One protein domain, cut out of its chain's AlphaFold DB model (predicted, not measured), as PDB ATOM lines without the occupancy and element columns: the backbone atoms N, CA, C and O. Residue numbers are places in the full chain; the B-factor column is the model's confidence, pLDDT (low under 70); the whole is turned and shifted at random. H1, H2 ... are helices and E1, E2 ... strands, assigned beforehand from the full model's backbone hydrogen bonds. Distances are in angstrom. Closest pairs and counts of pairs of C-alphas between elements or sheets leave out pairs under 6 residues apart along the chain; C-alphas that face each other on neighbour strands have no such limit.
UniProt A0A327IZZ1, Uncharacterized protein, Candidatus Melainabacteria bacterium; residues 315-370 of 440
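Overview. This is residues 315 to 370 of the 440 residues of an uncharacterized protein of Candidatus Melainabacteria bacterium (UniProt A0A327IZZ1). A small antiparallel sheet, order E1 - E2 - E3, forms a meander, each strand the neighbour of the one before; short helix H1 covers E3, and H2 grazes the sheet. Along the 56 printed residues come E1 E2 E3 H1 H2, mixed helices and strands, with under half of the residues in them. The whole is compact, radius of gyration of the C-alphas 10.3 A, spanning 26 by 24 by 17 A.

Along the chain. Find C-alpha 318 at (284.632, 242.682, 239.401); from there E1, residues 318 to 323, runs 13.9 A. Next come E2, residues 329 to 333, 12.6 A; E3, 338 to 341, 10.2 A; H1, 350 to 356, 10.0 A; and H2, 362 to 366, 6.2 A, ending at C-alpha 366 (289.025, 244.517, 252.153).

Arrangement. In hairpin E1 and E2, find N 319 and O 332, 3.0 A apart; in hairpin E2 and E3, N 331 and O 339, 2.9 A. H1 is on the sheet, over E3, at a height over the sheet of 9.5 A; their closest C-alphas, Phe 340 and Glu 350, are 6.2 A apart. H2 only grazes the sheet; its closest C-alpha pair with E1 is Lys 321 and Ile 365, 6.5 A. In H1 and H2 every O i to N i+4 pair is within hydrogen-bond range.

Size, cuts and confidence. The farthest C-alphas, Tyr 316 and Pro 358, are 27.4 A apart. The printed part has no cut and no long link. The mean pLDDT of the printed part is 71.6, and the model's confidence is low, under 70, for instance at residues 315 to 318 and residues 367 to 370.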
ATOM      1  N   ILE A 315     278.185 240.002 236.714       41.94
ATOM      2  CA  ILE A 315     278.943 238.727 236.576       41.94
ATOM      3  C   ILE A 315     280.379 238.951 236.060       41.94
ATOM      4  O   ILE A 315     281.268 238.187 236.414       41.94
ATOM      5  N   TYR A 316     280.655 240.061 235.360       38.53
ATOM      6  CA  TYR A 316     281.987 240.366 234.794       38.53
ATOM      7  C   TYR A 316     282.614 241.671 235.325       38.53
ATOM      8  O   TYR A 316     283.782 241.944 235.081       38.53
ATOM      9  N   SER A 317     281.888 242.474 236.107       49.38
ATOM     10  CA  SER A 317     282.333 243.788 236.597       49.38
ATOM     11  C   SER A 317     283.110 243.756 237.905       49.38
ATOM     12  O   SER A 317     283.018 244.675 238.713       49.38
ATOM     13  N   GLY A 318     283.845 242.687 238.181       55.91
ATOM     14  CA  GLY A 318     284.632 242.682 239.401       55.91
ATOM     15  C   GLY A 318     285.154 241.327 239.814       55.91
ATOM     16  O   GLY A 318     284.730 240.288 239.313       55.91
ATOM     17  N   THR A 319     286.078 241.351 240.757       70.38
ATOM     18  CA  THR A 319     286.838 240.177 241.168       70.38
ATOM     19  C   THR A 319     286.171 239.530 242.372       70.38
ATOM     20  O   THR A 319     285.903 240.206 243.368       70.38
ATOM     21  N   ILE A 320     285.926 238.217 242.317       77.38
ATOM     22  CA  ILE A 320     285.577 237.454 243.520       77.38
ATOM     23  C   ILE A 320     286.796 237.482 244.438       77.38
ATOM     24  O   ILE A 320     287.868 237.006 244.074       77.38
ATOM     25  N   LYS A 321     286.642 238.069 245.622       79.81
ATOM     26  CA  LYS A 321     287.722 238.180 246.609       79.81
ATOM     27  C   LYS A 321     287.706 237.026 247.602       79.81
ATOM     28  O   LYS A 321     288.747 236.663 248.139       79.81
ATOM     29  N   HIS A 322     286.533 236.439 247.840       79.94
ATOM     30  CA  HIS A 322     286.394 235.287 248.717       79.94
ATOM     31  C   HIS A 322     285.165 234.449 248.369       79.94
ATOM     32  O   HIS A 322     284.127 235.002 248.008       79.94
ATOM     33  N   LYS A 323     285.275 233.130 248.549       81.56
ATOM     34  CA  LYS A 323     284.170 232.175 248.451       81.56
ATOM     35  C   LYS A 323     284.145 231.299 249.703       81.56
ATOM     36  O   LYS A 323     285.148 230.680 250.052       81.56
ATOM     37  N   ALA A 324     283.003 231.276 250.374       79.12
ATOM     38  CA  ALA A 324     282.740 230.473 251.551       79.12
ATOM     39  C   ALA A 324     282.498 229.000 251.181       79.12
ATOM     40  O   ALA A 324     282.179 228.664 250.039       79.12
ATOM     41  N   LYS A 325     282.599 228.106 252.174       75.69
ATOM     42  CA  LYS A 325     282.420 226.654 251.980       75.69
ATOM     43  C   LYS A 325     281.031 226.274 251.455       75.69
ATOM     44  O   LYS A 325     280.918 225.326 250.691       75.69
ATOM     45  N   ASN A 326     279.989 227.007 251.848       73.81
ATOM     46  CA  ASN A 326     278.615 226.771 251.387       73.81
ATOM     47  C   ASN A 326     278.330 227.347 249.984       73.81
ATOM     48  O   ASN A 326     277.218 227.198 249.481       73.81
ATOM     49  N   GLY A 327     279.319 228.001 249.364       72.88
ATOM     50  CA  GLY A 327     279.223 228.581 248.029       72.88
ATOM     51  C   GLY A 327     278.931 230.080 247.987       72.88
ATOM     52  O   GLY A 327     279.071 230.657 246.909       72.88
ATOM     53  N   ASP A 328     278.591 230.719 249.109       82.00
ATOM     54  CA  ASP A 328     278.407 232.174 249.171       82.00
ATOM     55  C   ASP A 328     279.724 232.900 248.900       82.00
ATOM     56  O   ASP A 328     280.808 232.361 249.130       82.00
ATOM     57  N   TYR A 329     279.669 234.133 248.408       81.44
ATOM     58  CA  TYR A 329     280.879 234.826 247.982       81.44
ATOM     59  C   TYR A 329     280.810 236.342 248.141       81.44
ATOM     60  O   TYR A 329     279.747 236.960 248.200       81.44
ATOM     61  N   VAL A 330     281.999 236.944 248.193       85.69
ATOM     62  CA  VAL A 330     282.203 238.392 248.247       85.69
ATOM     63  C   VAL A 330     282.936 238.833 246.991       85.69
ATOM     64  O   VAL A 330     283.967 238.262 246.622       85.69
ATOM     65  N   LYS A 331     282.419 239.876 246.346       82.88
ATOM     66  CA  LYS A 331     282.960 240.453 245.116       82.88
ATOM     67  C   LYS A 331     283.364 241.905 245.348       82.88
ATOM     68  O   LYS A 331     282.634 242.638 246.006       82.88
ATOM     69  N   LEU A 332     284.492 242.317 244.781       79.19
ATOM     70  CA  LEU A 332     284.843 243.727 244.607       79.19
ATOM     71  C   LEU A 332     284.308 244.185 243.251       79.19
ATOM     72  O   LEU A 332     284.747 243.639 242.244       79.19
ATOM     73  N   ASP A 333     283.365 245.124 243.216       72.00
ATOM     74  CA  ASP A 333     282.841 245.682 241.965       72.00
ATOM     75  C   ASP A 333     283.814 246.691 241.312       72.00
ATOM     76  O   ASP A 333     284.802 247.110 241.919       72.00
ATOM     77  N   LYS A 334     283.540 247.079 240.057       62.78
ATOM     78  CA  LYS A 334     284.304 248.078 239.276       62.78
ATOM     79  C   LYS A 334     284.463 249.424 239.999       62.78
ATOM     80  O   LYS A 334     285.411 250.144 239.717       62.78
ATOM     81  N   ASN A 335     283.566 249.744 240.932       67.44
ATOM     82  CA  ASN A 335     283.571 250.991 241.696       67.44
ATOM     83  C   ASN A 335     284.329 250.849 243.028       67.44
ATOM     84  O   ASN A 335     284.220 251.715 243.896       67.44
ATOM     85  N   GLY A 336     285.048 249.740 243.231       68.44
ATOM     86  CA  GLY A 336     285.805 249.479 244.450       68.44
ATOM     87  C   GLY A 336     284.937 249.109 245.657       68.44
ATOM     88  O   GLY A 336     285.440 249.073 246.782       68.44
ATOM     89  N   LYS A 337     283.643 248.816 245.466       78.00
ATOM     90  CA  LYS A 337     282.734 248.442 246.557       78.00
ATOM     91  C   LYS A 337     282.637 246.928 246.700       78.00
ATOM     92  O   LYS A 337     282.523 246.183 245.729       78.00
ATOM     93  N   TYR A 338     282.640 246.470 247.948       81.12
ATOM     94  CA  TYR A 338     282.451 245.061 248.277       81.12
ATOM     95  C   TYR A 338     280.960 244.725 248.335       81.12
ATOM     96  O   TYR A 338     280.214 245.355 249.083       81.12
ATOM     97  N   ARG A 339     280.544 243.716 247.568       83.94
ATOM     98  CA  ARG A 339     279.174 243.192 247.523       83.94
ATOM     99  C   ARG A 339     279.150 241.713 247.887       83.94
ATOM    100  O   ARG A 339     280.082 240.979 247.560       83.94
ATOM    101  N   PHE A 340     278.080 241.290 248.548       84.75
ATOM    102  CA  PHE A 340     277.931 239.955 249.120       84.75
ATOM    103  C   PHE A 340     276.801 239.225 248.407       84.75
ATOM    104  O   PHE A 340     275.768 239.823 248.109       84.75
ATOM    105  N   TYR A 341     277.008 237.944 248.125       82.25
ATOM    106  CA  TYR A 341     276.071 237.132 247.363       82.25
ATOM    107  C   TYR A 341     275.965 235.734 247.955       82.25
ATOM    108  O   TYR A 341     276.952 235.196 248.465       82.25
ATOM    109  N   ASN A 342     274.782 235.129 247.848       81.19
ATOM    110  CA  ASN A 342     274.623 233.714 248.166       81.19
ATOM    111  C   ASN A 342     275.150 232.819 247.034       81.19
ATOM    112  O   ASN A 342     275.443 233.283 245.930       81.19
ATOM    113  N   LYS A 343     275.204 231.508 247.282       77.00
ATOM    114  CA  LYS A 343     275.570 230.488 246.283       77.00
ATOM    115  C   LYS A 343     274.755 230.531 244.978       77.00
ATOM    116  O   LYS A 343     275.246 230.068 243.954       77.00
ATOM    117  N   ASN A 344     273.541 231.089 245.007       70.88
ATOM    118  CA  ASN A 344     272.657 231.235 243.846       70.88
ATOM    119  C   ASN A 344     272.874 232.570 243.102       70.88
ATOM    120  O   ASN A 344     272.165 232.861 242.143       70.88
ATOM    121  N   GLY A 345     273.815 233.409 243.551       65.00
ATOM    122  CA  GLY A 345     274.113 234.714 242.960       65.00
ATOM    123  C   GLY A 345     273.154 235.839 243.357       65.00
ATOM    124  O   GLY A 345     273.217 236.927 242.785       65.00
ATOM    125  N   GLN A 346     272.278 235.621 244.340       69.94
ATOM    126  CA  GLN A 346     271.396 236.665 244.864       69.94
ATOM    127  C   GLN A 346     272.169 237.549 245.843       69.94
ATOM    128  O   GLN A 346     272.915 237.045 246.685       69.94
ATOM    129  N   ALA A 347     271.991 238.865 245.731       72.62
ATOM    130  CA  ALA A 347     272.633 239.823 246.622       72.62
ATOM    131  C   ALA A 347     272.129 239.653 248.062       72.62
ATOM    132  O   ALA A 347     270.931 239.498 248.289       72.62
ATOM    133  N   MET A 348     273.049 239.730 249.017       72.06
ATOM    134  CA  MET A 348     272.761 239.773 250.448       72.06
ATOM    135  C   MET A 348     273.502 240.938 251.099       72.06
ATOM    136  O   MET A 348     274.448 241.502 250.540       72.06
ATOM    137  N   THR A 349     273.075 241.304 252.296       79.81
ATOM    138  CA  THR A 349     273.761 242.308 253.104       79.81
ATOM    139  C   THR A 349     275.049 241.741 253.709       79.81
ATOM    140  O   THR A 349     275.199 240.536 253.917       79.81
ATOM    141  N   GLU A 350     275.994 242.621 254.050       79.44
ATOM    142  CA  GLU A 350     277.196 242.220 254.795       79.44
ATOM    143  C   GLU A 350     276.842 241.570 256.142       79.44
ATOM    144  O   GLU A 350     277.512 240.636 256.581       79.44
ATOM    145  N   ILE A 351     275.783 242.060 256.789       73.56
ATOM    146  CA  ILE A 351     275.294 241.564 258.079       73.56
ATOM    147  C   ILE A 351     274.843 240.107 257.941       73.56
ATOM    148  O   ILE A 351     275.273 239.250 258.714       73.56
ATOM    149  N   GLU A 352     274.029 239.803 256.930       77.19
ATOM    150  CA  GLU A 352     273.583 238.436 256.641       77.19
ATOM    151  C   GLU A 352     274.760 237.521 256.310       77.19
ATOM    152  O   GLU A 352     274.849 236.417 256.851       77.19
ATOM    153  N   PHE A 353     275.707 238.001 255.498       83.69
ATOM    154  CA  PHE A 353     276.907 237.240 255.170       83.69
ATOM    155  C   PHE A 353     277.729 236.919 256.426       83.69
ATOM    156  O   PHE A 353     278.147 235.781 256.621       83.69
ATOM    157  N   ARG A 354     277.931 237.888 257.329       80.50
ATOM    158  CA  ARG A 354     278.653 237.684 258.600       80.50
ATOM    159  C   ARG A 354     277.925 236.732 259.542       80.50
ATOM    160  O   ARG A 354     278.585 235.954 260.224       80.50
ATOM    161  N   LYS A 355     276.591 236.765 259.560       78.12
ATOM    162  CA  LYS A 355     275.768 235.850 260.360       78.12
ATOM    163  C   LYS A 355     275.918 234.402 259.888       78.12
ATOM    164  O   LYS A 355     276.030 233.500 260.713       78.12
ATOM    165  N   GLN A 356     275.940 234.183 258.574       78.00
ATOM    166  CA  GLN A 356     276.139 232.853 257.987       78.00
ATOM    167  C   GLN A 356     277.601 232.398 258.076       78.00
ATOM    168  O   GLN A 356     277.876 231.211 258.247       78.00
ATOM    169  N   HIS A 357     278.535 233.353 258.038       77.19
ATOM    170  CA  HIS A 357     279.974 233.110 258.006       77.19
ATOM    171  C   HIS A 357     280.741 233.857 259.103       77.19
ATOM    172  O   HIS A 357     281.619 234.682 258.809       77.19
ATOM    173  N   PRO A 358     280.495 233.541 260.387       68.12
ATOM    174  CA  PRO A 358     281.091 234.271 261.505       68.12
ATOM    175  C   PRO A 358     282.617 234.137 261.555       68.12
ATOM    176  O   PRO A 358     283.300 234.958 262.160       68.12
ATOM    177  N   THR A 359     283.197 233.142 260.882       66.75
ATOM    178  CA  THR A 359     284.651 232.930 260.818       66.75
ATOM    179  C   THR A 359     285.341 233.672 259.670       66.75
ATOM    180  O   THR A 359     286.567 233.736 259.665       66.75
ATOM    181  N   ILE A 360     284.608 234.241 258.703       71.56
ATOM    182  CA  ILE A 360     285.206 234.894 257.525       71.56
ATOM    183  C   ILE A 360     285.510 236.365 257.809       71.56
ATOM    184  O   ILE A 360     284.604 237.191 257.955       71.56
ATOM    185  N   ASN A 361     286.798 236.711 257.826       71.38
ATOM    186  CA  ASN A 361     287.256 238.076 258.054       71.38
ATOM    187  C   ASN A 361     287.076 238.991 256.830       71.38
ATOM    188  O   ASN A 361     287.947 239.072 255.966       71.38
ATOM    189  N   ILE A 362     285.960 239.727 256.794       73.25
ATOM    190  CA  ILE A 362     285.666 240.709 255.736       73.25
ATOM    191  C   ILE A 362     286.669 241.870 255.724       73.25
ATOM    192  O   ILE A 362     286.998 242.376 254.656       73.25
ATOM    193  N   SER A 363     287.197 242.276 256.879       69.94
ATOM    194  CA  SER A 363     288.194 243.349 256.973       69.94
ATOM    195  C   SER A 363     289.496 242.956 256.264       69.94
ATOM    196  O   SER A 363     290.047 243.753 255.509       69.94
ATOM    197  N   ASN A 364     289.933 241.699 256.412       66.25
ATOM    198  CA  ASN A 364     291.100 241.165 255.695       66.25
ATOM    199  C   ASN A 364     290.850 241.063 254.187       66.25
ATOM    200  O   ASN A 364     291.729 241.396 253.395       66.25
ATOM    201  N   ILE A 365     289.634 240.666 253.796       69.50
ATOM    202  CA  ILE A 365     289.209 240.652 252.390       69.50
ATOM    203  C   ILE A 365     289.288 242.068 251.790       69.50
ATOM    204  O   ILE A 365     289.703 242.220 250.641       69.50
ATOM    205  N   ARG A 366     288.940 243.105 252.567       70.56
ATOM    206  CA  ARG A 366     289.025 244.517 252.153       70.56
ATOM    207  C   ARG A 366     290.450 245.045 252.045       70.56
ATOM    208  O   ARG A 366     290.721 245.836 251.148       70.56
ATOM    209  N   GLY A 367     291.349 244.582 252.910       58.84
ATOM    210  CA  GLY A 367     292.760 244.979 252.949       58.84
ATOM    211  C   GLY A 367     293.652 244.361 251.865       58.84
ATOM    212  O   GLY A 367     294.867 244.477 251.957       58.84
ATOM    213  N   GLY A 368     293.086 243.676 250.863       52.09
ATOM    214  CA  GLY A 368     293.855 243.074 249.766       52.09
ATOM    215  C   GLY A 368     294.490 241.718 250.092       52.09
ATOM    216  O   GLY A 368     295.128 241.122 249.226       52.09
ATOM    217  N   GLY A 369     294.274 241.185 251.297       46.25
ATOM    218  CA  GLY A 369     294.677 239.830 251.642       46.25
ATOM    219  C   GLY A 369     293.723 238.811 251.020       46.25
ATOM    220  O   GLY A 369     292.520 238.831 251.290       46.25
ATOM    221  N   TYR A 370     294.248 237.865 250.234       41.03
ATOM    222  CA  TYR A 370     293.559 236.587 250.058       41.03
ATOM    223  C   TYR A 370     293.243 236.044 251.458       41.03
ATOM    224  O   TYR A 370     294.083 236.103 252.359       41.03
TER     225      TYR A 370